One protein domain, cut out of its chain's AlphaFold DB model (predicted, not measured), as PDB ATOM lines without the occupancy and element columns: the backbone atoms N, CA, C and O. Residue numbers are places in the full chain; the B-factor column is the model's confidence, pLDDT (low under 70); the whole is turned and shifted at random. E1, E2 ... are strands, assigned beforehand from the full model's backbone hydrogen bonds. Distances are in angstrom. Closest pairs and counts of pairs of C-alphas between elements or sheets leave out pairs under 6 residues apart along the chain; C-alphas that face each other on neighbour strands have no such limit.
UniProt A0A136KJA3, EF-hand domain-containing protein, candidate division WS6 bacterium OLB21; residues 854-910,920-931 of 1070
ATOM      1  N   CYS A 854     -22.913 -40.844  33.670       76.81
ATOM      2  CA  CYS A 854     -23.012 -41.237  32.274       76.81
ATOM      3  C   CYS A 854     -22.082 -40.381  31.409       76.81
ATOM      4  O   CYS A 854     -22.156 -39.145  31.420       76.81
ATOM      5  N   THR A 855     -21.215 -41.039  30.643       81.38
ATOM      6  CA  THR A 855     -20.270 -40.379  29.733       81.38
ATOM      7  C   THR A 855     -20.826 -40.248  28.319       81.38
ATOM      8  O   THR A 855     -20.442 -39.332  27.596       81.38
ATOM      9  N   SER A 856     -21.736 -41.139  27.914       78.81
ATOM     10  CA  SER A 856     -22.398 -41.095  26.606       78.81
ATOM     11  C   SER A 856     -23.712 -41.878  26.599       78.81
ATOM     12  O   SER A 856     -23.897 -42.806  27.387       78.81
ATOM     13  N   HIS A 857     -24.591 -41.541  25.655       81.81
ATOM     14  CA  HIS A 857     -25.890 -42.185  25.457       81.81
ATOM     15  C   HIS A 857     -26.061 -42.624  24.000       81.81
ATOM     16  O   HIS A 857     -25.630 -41.918  23.085       81.81
ATOM     17  N   THR A 858     -26.742 -43.748  23.797       81.56
ATOM     18  CA  THR A 858     -27.205 -44.223  22.486       81.56
ATOM     19  C   THR A 858     -28.692 -43.903  22.361       81.56
ATOM     20  O   THR A 858     -29.438 -44.114  23.314       81.56
ATOM     21  N   TYR A 859     -29.144 -43.385  21.216       86.12
ATOM     22  CA  TYR A 859     -30.503 -42.850  21.052       86.12
ATOM     23  C   TYR A 859     -31.269 -43.520  19.910       86.12
ATOM     24  O   TYR A 859     -30.666 -44.023  18.963       86.12
ATOM     25  N   SER A 860     -32.598 -43.436  19.961       80.62
ATOM     26  CA  SER A 860     -33.474 -43.714  18.821       80.62
ATOM     27  C   SER A 860     -33.299 -42.658  17.709       80.62
ATOM     28  O   SER A 860     -32.748 -41.575  17.960       80.62
ATOM     29  N   PRO A 861     -33.827 -42.896  16.489       76.19
ATOM     30  CA  PRO A 861     -34.040 -41.828  15.510       76.19
ATOM     31  C   PRO A 861     -34.894 -40.681  16.089       76.19
ATOM     32  O   PRO A 861     -35.694 -40.894  17.005       76.19
ATOM     33  N   TRP A 862     -34.722 -39.462  15.566       79.38
ATOM     34  CA  TRP A 862     -35.523 -38.290  15.948       79.38
ATOM     35  C   TRP A 862     -36.964 -38.396  15.439       79.38
ATOM     36  O   TRP A 862     -37.188 -38.684  14.265       79.38
ATOM     37  N   GLY A 863     -37.937 -38.120  16.309       70.44
ATOM     38  CA  GLY A 863     -39.351 -38.025  15.946       70.44
ATOM     39  C   GLY A 863     -39.669 -36.776  15.114       70.44
ATOM     40  O   GLY A 863     -38.867 -35.846  15.011       70.44
ATOM     41  N   ALA A 864     -40.861 -36.719  14.519       63.22
ATOM     42  CA  ALA A 864     -41.283 -35.580  13.701       63.22
ATOM     43  C   ALA A 864     -41.272 -34.247  14.484       63.22
ATOM     44  O   ALA A 864     -41.599 -34.200  15.670       63.22
ATOM     45  N   CYS A 865     -40.909 -33.149  13.811       61.56
ATOM     46  CA  CYS A 865     -40.843 -31.809  14.402       61.56
ATOM     47  C   CYS A 865     -42.243 -31.311  14.810       61.56
ATOM     48  O   CYS A 865     -43.097 -31.113  13.945       61.56
ATOM     49  N   ARG A 866     -42.488 -31.065  16.104       56.09
ATOM     50  CA  ARG A 866     -43.759 -30.527  16.624       56.09
ATOM     51  C   ARG A 866     -43.500 -29.274  17.460       56.09
ATOM     52  O   ARG A 866     -42.696 -29.289  18.384       56.09
ATOM     53  N   GLY A 867     -44.157 -28.163  17.121       61.75
ATOM     54  CA  GLY A 867     -44.017 -26.903  17.870       61.75
ATOM     55  C   GLY A 867     -42.603 -26.304  17.862       61.75
ATOM     56  O   GLY A 867     -42.221 -25.632  18.814       61.75
ATOM     57  N   GLY A 868     -41.809 -26.566  16.817       66.94
ATOM     58  CA  GLY A 868     -40.428 -26.080  16.704       66.94
ATOM     59  C   GLY A 868     -39.380 -26.943  17.419       66.94
ATOM     60  O   GLY A 868     -38.211 -26.560  17.477       66.94
ATOM     61  N   SER A 869     -39.777 -28.103  17.954       56.00
ATOM     62  CA  SER A 869     -38.884 -29.049  18.623       56.00
ATOM     63  C   SER A 869     -39.162 -30.489  18.177       56.00
ATOM     64  O   SER A 869     -40.306 -30.894  17.987       56.00
ATOM     65  N   SER A 870     -38.109 -31.276  17.993       77.19
ATOM     66  CA  SER A 870     -38.167 -32.716  17.723       77.19
ATOM     67  C   SER A 870     -37.646 -33.467  18.948       77.19
ATOM     68  O   SER A 870     -36.780 -32.949  19.657       77.19
ATOM     69  N   THR A 871     -38.193 -34.655  19.226       80.50
ATOM     70  CA  THR A 871     -37.861 -35.471  20.406       80.50
ATOM     71  C   THR A 871     -37.370 -36.866  20.025       80.50
ATOM     72  O   THR A 871     -37.869 -37.446  19.062       80.50
ATOM     73  N   ARG A 872     -36.434 -37.434  20.791       79.88
ATOM     74  CA  ARG A 872     -35.969 -38.833  20.677       79.88
ATOM     75  C   ARG A 872     -35.742 -39.445  22.057       79.88
ATOM     76  O   ARG A 872     -35.541 -38.702  23.017       79.88
ATOM     77  N   THR A 873     -35.720 -40.770  22.156       78.38
ATOM     78  CA  THR A 873     -35.517 -41.485  23.426       78.38
ATOM     79  C   THR A 873     -34.112 -42.081  23.527       78.38
ATOM     80  O   THR A 873     -33.446 -42.345  22.523       78.38
ATOM     81  N   VAL A 874     -33.622 -42.243  24.758       79.00
ATOM     82  CA  VAL A 874     -32.341 -42.905  25.051       79.00
ATOM     83  C   VAL A 874     -32.577 -44.413  25.073       79.00
ATOM     84  O   VAL A 874     -33.432 -44.883  25.813       79.00
ATOM     85  N   VAL A 875     -31.824 -45.151  24.265       81.81
ATOM     86  CA  VAL A 875     -31.888 -46.615  24.148       81.81
ATOM     87  C   VAL A 875     -30.952 -47.279  25.159       81.81
ATOM     88  O   VAL A 875     -31.302 -48.294  25.747       81.81
ATOM     89  N   SER A 876     -29.773 -46.695  25.398       80.81
ATOM     90  CA  SER A 876     -28.824 -47.170  26.415       80.81
ATOM     91  C   SER A 876     -27.869 -46.061  26.871       80.81
ATOM     92  O   SER A 876     -27.684 -45.058  26.175       80.81
ATOM     93  N   SER A 877     -27.259 -46.226  28.050       80.62
ATOM     94  CA  SER A 877     -26.305 -45.272  28.641       80.62
ATOM     95  C   SER A 877     -25.026 -45.988  29.065       80.62
ATOM     96  O   SER A 877     -25.085 -47.138  29.494       80.62
ATOM     97  N   VAL A 878     -23.879 -45.319  28.927       75.19
ATOM     98  CA  VAL A 878     -22.562 -45.885  29.253       75.19
ATOM     99  C   VAL A 878     -21.915 -45.069  30.376       75.19
ATOM    100  O   VAL A 878     -21.786 -43.848  30.215       75.19
ATOM    101  N   PRO A 879     -21.461 -45.708  31.475       69.62
ATOM    102  CA  PRO A 879     -21.580 -47.142  31.807       69.62
ATOM    103  C   PRO A 879     -23.019 -47.598  32.114       69.62
ATOM    104  O   PRO A 879     -23.873 -46.782  32.447       69.62
ATOM    105  N   GLU A 880     -23.284 -48.900  32.021       63.75
ATOM    106  CA  GLU A 880     -24.612 -49.475  32.276       63.75
ATOM    107  C   GLU A 880     -25.046 -49.221  33.739       63.75
ATOM    108  O   GLU A 880     -24.247 -49.373  34.661       63.75
ATOM    109  N   ALA A 881     -26.288 -48.765  33.943       62.78
ATOM    110  CA  ALA A 881     -26.834 -48.283  35.226       62.78
ATOM    111  C   ALA A 881     -26.171 -47.019  35.842       62.78
ATOM    112  O   ALA A 881     -26.280 -46.783  37.048       62.78
ATOM    113  N   CYS A 882     -25.524 -46.168  35.035       71.88
ATOM    114  CA  CYS A 882     -25.064 -44.833  35.457       71.88
ATOM    115  C   CYS A 882     -26.225 -43.888  35.842       71.88
ATOM    116  O   CYS A 882     -27.329 -43.992  35.303       71.88
ATOM    117  N   VAL A 883     -25.983 -42.930  36.750       60.81
ATOM    118  CA  VAL A 883     -26.989 -41.934  37.183       60.81
ATOM    119  C   VAL A 883     -26.357 -40.537  37.231       60.81
ATOM    120  O   VAL A 883     -25.337 -40.322  37.881       60.81
ATOM    121  N   GLY A 884     -26.964 -39.564  36.541       66.56
ATOM    122  CA  GLY A 884     -26.369 -38.234  36.319       66.56
ATOM    123  C   GLY A 884     -25.219 -38.263  35.300       66.56
ATOM    124  O   GLY A 884     -24.828 -39.333  34.862       66.56
ATOM    125  N   GLY A 885     -24.689 -37.111  34.873       72.31
ATOM    126  CA  GLY A 885     -23.619 -37.022  33.860       72.31
ATOM    127  C   GLY A 885     -23.959 -36.096  32.695       72.31
ATOM    128  O   GLY A 885     -24.674 -35.111  32.884       72.31
ATOM    129  N   VAL A 886     -23.429 -36.378  31.498       72.62
ATOM    130  CA  VAL A 886     -23.770 -35.604  30.290       72.62
ATOM    131  C   VAL A 886     -25.273 -35.733  30.061       72.62
ATOM    132  O   VAL A 886     -25.762 -36.835  29.864       72.62
ATOM    133  N   ALA A 887     -26.019 -34.629  30.119       72.81
ATOM    134  CA  ALA A 887     -27.470 -34.691  29.980       72.81
ATOM    135  C   ALA A 887     -27.851 -35.284  28.607       72.81
ATOM    136  O   ALA A 887     -27.333 -34.818  27.582       72.81
ATOM    137  N   PRO A 888     -28.743 -36.289  28.550       74.69
ATOM    138  CA  PRO A 888     -29.148 -36.876  27.287       74.69
ATOM    139  C   PRO A 888     -29.893 -35.844  26.441       74.69
ATOM    140  O   PRO A 888     -30.873 -35.236  26.874       74.69
ATOM    141  N   VAL A 889     -29.431 -35.652  25.206       79.19
ATOM    142  CA  VAL A 889     -30.043 -34.712  24.261       79.19
ATOM    143  C   VAL A 889     -31.231 -35.405  23.604       79.19
ATOM    144  O   VAL A 889     -31.095 -36.092  22.586       79.19
ATOM    145  N   THR A 890     -32.390 -35.248  24.240       81.69
ATOM    146  CA  THR A 890     -33.678 -35.844  23.848       81.69
ATOM    147  C   THR A 890     -34.617 -34.854  23.174       81.69
ATOM    148  O   THR A 890     -35.678 -35.250  22.705       81.69
ATOM    149  N   THR A 891     -34.227 -33.582  23.091       71.50
ATOM    150  CA  THR A 891     -34.950 -32.505  22.408       71.50
ATOM    151  C   THR A 891     -33.983 -31.684  21.566       71.50
ATOM    152  O   THR A 891     -32.884 -31.363  22.016       71.50
ATOM    153  N   GLN A 892     -34.376 -31.342  20.339       78.69
ATOM    154  CA  GLN A 892     -33.638 -30.392  19.509       78.69
ATOM    155  C   GLN A 892     -34.585 -29.427  18.804       78.69
ATOM    156  O   GLN A 892     -35.682 -29.807  18.392       78.69
ATOM    157  N   SER A 893     -34.135 -28.186  18.626       68.81
ATOM    158  CA  SER A 893     -34.849 -27.177  17.849       68.81
ATOM    159  C   SER A 893     -34.906 -27.596  16.383       68.81
ATOM    160  O   SER A 893     -33.903 -28.012  15.803       68.81
ATOM    161  N   CYS A 894     -36.067 -27.458  15.765       62.94
ATOM    162  CA  CYS A 894     -36.256 -27.690  14.343       62.94
ATOM    163  C   CYS A 894     -37.176 -26.612  13.777       62.94
ATOM    164  O   CYS A 894     -38.179 -26.240  14.379       62.94
ATOM    165  N   THR A 895     -36.846 -26.100  12.601       50.91
ATOM    166  CA  THR A 895     -37.706 -25.177  11.861       50.91
ATOM    167  C   THR A 895     -38.570 -25.992  10.911       50.91
ATOM    168  O   THR A 895     -38.092 -26.485   9.892       50.91
ATOM    169  N   SER A 896     -39.842 -26.166  11.271       47.47
ATOM    170  CA  SER A 896     -40.840 -26.769  10.385       47.47
ATOM    171  C   SER A 896     -41.182 -25.789   9.254       47.47
ATOM    172  O   SER A 896     -41.426 -24.613   9.554       47.47
ATOM    173  N   PRO A 897     -41.230 -26.214   7.977       47.88
ATOM    174  CA  PRO A 897     -41.891 -25.420   6.953       47.88
ATOM    175  C   PRO A 897     -43.372 -25.324   7.338       47.88
ATOM    176  O   PRO A 897     -44.083 -26.324   7.385       47.88
ATOM    177  N   GLN A 898     -43.821 -24.123   7.701       48.53
ATOM    178  CA  GLN A 898     -45.215 -23.875   8.059       48.53
ATOM    179  C   GLN A 898     -46.093 -24.165   6.839       48.53
ATOM    180  O   GLN A 898     -46.002 -23.470   5.828       48.53
ATOM    181  N   VAL A 899     -46.933 -25.195   6.937       58.25
ATOM    182  CA  VAL A 899     -47.951 -25.496   5.931       58.25
ATOM    183  C   VAL A 899     -49.283 -24.954   6.437       58.25
ATOM    184  O   VAL A 899     -49.805 -25.402   7.459       58.25
ATOM    185  N   THR A 900     -49.803 -23.948   5.737       57.84
ATOM    186  CA  THR A 900     -51.115 -23.339   5.989       57.84
ATOM    187  C   THR A 900     -52.223 -24.317   5.600       57.84
ATOM    188  O   THR A 900     -52.117 -24.949   4.546       57.84
ATOM    189  N   CYS A 901     -53.287 -24.442   6.404       67.31
ATOM    190  CA  CYS A 901     -54.400 -25.331   6.067       67.31
ATOM    191  C   CYS A 901     -55.076 -24.854   4.781       67.31
ATOM    192  O   CYS A 901     -55.503 -23.698   4.695       67.31
ATOM    193  N   GLN A 902     -55.165 -25.744   3.793       73.12
ATOM    194  CA  GLN A 902     -55.807 -25.437   2.513       73.12
ATOM    195  C   GLN A 902     -57.244 -25.951   2.464       73.12
ATOM    196  O   GLN A 902     -58.092 -25.318   1.839       73.12
ATOM    197  N   GLU A 903     -57.538 -27.040   3.177       66.75
ATOM    198  CA  GLU A 903     -58.863 -27.651   3.198       66.75
ATOM    199  C   GLU A 903     -59.312 -27.977   4.623       66.75
ATOM    200  O   GLU A 903     -58.511 -28.307   5.501       66.75
ATOM    201  N   PHE A 904     -60.621 -27.873   4.850       77.06
ATOM    202  CA  PHE A 904     -61.253 -28.088   6.146       77.06
ATOM    203  C   PHE A 904     -62.465 -29.005   5.985       77.06
ATOM    204  O   PHE A 904     -63.298 -28.796   5.100       77.06
ATOM    205  N   SER A 905     -62.579 -29.981   6.877       72.62
ATOM    206  CA  SER A 905     -63.692 -30.923   6.982       72.62
ATOM    207  C   SER A 905     -64.583 -30.496   8.145       72.62
ATOM    208  O   SER A 905     -64.084 -30.174   9.223       72.62
ATOM    209  N   TYR A 906     -65.902 -30.500   7.959       80.00
ATOM    210  CA  TYR A 906     -66.851 -29.975   8.947       80.00
ATOM    211  C   TYR A 906     -67.809 -31.063   9.437       80.00
ATOM    212  O   TYR A 906     -68.124 -31.992   8.696       80.00
ATOM    213  N   SER A 907     -68.298 -30.926  10.669       76.06
ATOM    214  CA  SER A 907     -69.392 -31.737  11.196       76.06
ATOM    215  C   SER A 907     -70.666 -31.535  10.371       76.06
ATOM    216  O   SER A 907     -70.805 -30.556   9.622       76.06
ATOM    217  N   ALA A 908     -71.648 -32.418  10.571       72.88
ATOM    218  CA  ALA A 908     -73.021 -32.123  10.178       72.88
ATOM    219  C   ALA A 908     -73.483 -30.791  10.810       72.88
ATOM    220  O   ALA A 908     -73.011 -30.406  11.886       72.88
ATOM    221  N   TRP A 909     -74.373 -30.073  10.116       77.50
ATOM    222  CA  TRP A 909     -75.005 -28.866  10.653       77.50
ATOM    223  C   TRP A 909     -75.930 -29.224  11.817       77.50
ATOM    224  O   TRP A 909     -76.649 -30.218  11.746       77.50
ATOM    225  N   SER A 910     -75.928 -28.393  12.856       72.50
ATOM    226  CA  SER A 910     -76.881 -28.460  13.957       72.50
ATOM    227  C   SER A 910     -78.308 -28.219  13.463       72.50
ATOM    228  O   SER A 910     -78.541 -27.717  12.355       72.50
ATOM    229  N   ILE A 920     -69.161 -27.354  13.303       74.81
ATOM    230  CA  ILE A 920     -67.775 -27.236  13.756       74.81
ATOM    231  C   ILE A 920     -66.817 -27.873  12.751       74.81
ATOM    232  O   ILE A 920     -67.213 -28.704  11.938       74.81
ATOM    233  N   ILE A 921     -65.549 -27.476  12.782       77.25
ATOM    234  CA  ILE A 921     -64.495 -28.104  11.978       77.25
ATOM    235  C   ILE A 921     -64.077 -29.387  12.697       77.25
ATOM    236  O   ILE A 921     -63.706 -29.340  13.865       77.25
ATOM    237  N   VAL A 922     -64.152 -30.521  12.006       76.44
ATOM    238  CA  VAL A 922     -63.795 -31.852  12.536       76.44
ATOM    239  C   VAL A 922     -62.501 -32.392  11.931       76.44
ATOM    240  O   VAL A 922     -61.988 -33.407  12.386       76.44
ATOM    241  N   GLY A 923     -61.951 -31.707  10.928       73.62
ATOM    242  CA  GLY A 923     -60.658 -32.034  10.341       73.62
ATOM    243  C   GLY A 923     -60.090 -30.876   9.530       73.62
ATOM    244  O   GLY A 923     -60.820 -30.007   9.056       73.62
ATOM    245  N   SER A 924     -58.775 -30.855   9.367       73.56
ATOM    246  CA  SER A 924     -58.063 -29.875   8.547       73.56
ATOM    247  C   SER A 924     -56.904 -30.563   7.840       73.56
ATOM    248  O   SER A 924     -56.205 -31.368   8.460       73.56
ATOM    249  N   SER A 925     -56.714 -30.256   6.557       60.56
ATOM    250  CA  SER A 925     -55.709 -30.888   5.705       60.56
ATOM    251  C   SER A 925     -54.685 -29.866   5.191       60.56
ATOM    252  O   SER A 925     -55.078 -28.792   4.708       60.56
ATOM    253  N   PRO A 926     -53.376 -30.184   5.270       60.56
ATOM    254  CA  PRO A 926     -52.785 -31.424   5.810       60.56
ATOM    255  C   PRO A 926     -52.863 -31.536   7.344       60.56
ATOM    256  O   PRO A 926     -52.900 -30.525   8.045       60.56
ATOM    257  N   ALA A 927     -52.862 -32.757   7.886       51.00
ATOM    258  CA  ALA A 927     -53.004 -32.985   9.327       51.00
ATOM    259  C   ALA A 927     -51.897 -32.271  10.138       51.00
ATOM    260  O   ALA A 927     -50.708 -32.526   9.953       51.00
ATOM    261  N   GLY A 928     -52.293 -31.376  11.053       53.50
ATOM    262  CA  GLY A 928     -51.378 -30.568  11.876       53.50
ATOM    263  C   GLY A 928     -51.012 -29.186  11.311       53.50
ATOM    264  O   GLY A 928     -50.139 -28.522  11.872       53.50
ATOM    265  N   CYS A 929     -51.656 -28.740  10.228       63.16
ATOM    266  CA  CYS A 929     -51.520 -27.385   9.687       63.16
ATOM    267  C   CYS A 929     -52.031 -26.294  10.659       63.16
ATOM    268  O   CYS A 929     -52.878 -26.554  11.516       63.16
ATOM    269  N   ILE A 930     -51.517 -25.061  10.535       55.31
ATOM    270  CA  ILE A 930     -51.879 -23.923  11.405       55.31
ATOM    271  C   ILE A 930     -52.222 -22.703  10.533       55.31
ATOM    272  O   ILE A 930     -51.435 -22.301   9.679       55.31
ATOM    273  N   GLY A 931     -53.396 -22.101  10.754       62.84
ATOM    274  CA  GLY A 931     -53.923 -20.979   9.961       62.84
ATOM    275  C   GLY A 931     -54.697 -21.402   8.701       62.84
ATOM    276  O   GLY A 931     -54.685 -22.565   8.320       62.84
TER     277      GLY A 931
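This is residues 854 to 910 and 920 to 931 of the 1070 residues of the protein "EF-hand domain-containing protein" of candidate division WS6 bacterium OLB21 (UniProt A0A136KJA3). With little regular structure, the printed part is a rod of three two-stranded antiparallel ribbons strung along its length: E1 with E3 towards one end, E2 with E4 in the middle, E5 with E6 towards the other. It has 69 residues, no named helix and six strands, E1 to E6 along the chain; the class is all strand, with 24 residues in named elements. It is extended, with a radius of gyration of the C-alphas of 19.2 A and spans of 60 by 25 by 16 A.

E1, residues 856 to 859, begins at C-alpha (-22.398, -41.095, 26.606). E3, residues 874 to 878, is 11.1 A long. E2 is residues 869 to 871, E4 891 to 893, and E5 903 to 906. E6, residues 921 to 925, also 11.1 A, ends at C-alpha (-55.709, -30.888, 5.705).

E1 and E3 are antiparallel at 159 degrees, with N 858 and O 876 2.9 A apart. E2 runs on into E3 at 70 degrees, and is antiparallel to E4, N 870 to O 892 2.9 A. E5 and E6 are antiparallel, N 905 to O 923 2.8 A. E4 and E5 are apart.

Residues 911 to 919 are not printed, and C-alphas 910 and 920 are 9.2 A apart. The link E3 to E4 is long. The mean pLDDT of the printed part is 70.0, with 28 residues under 70, among them 893 to 901.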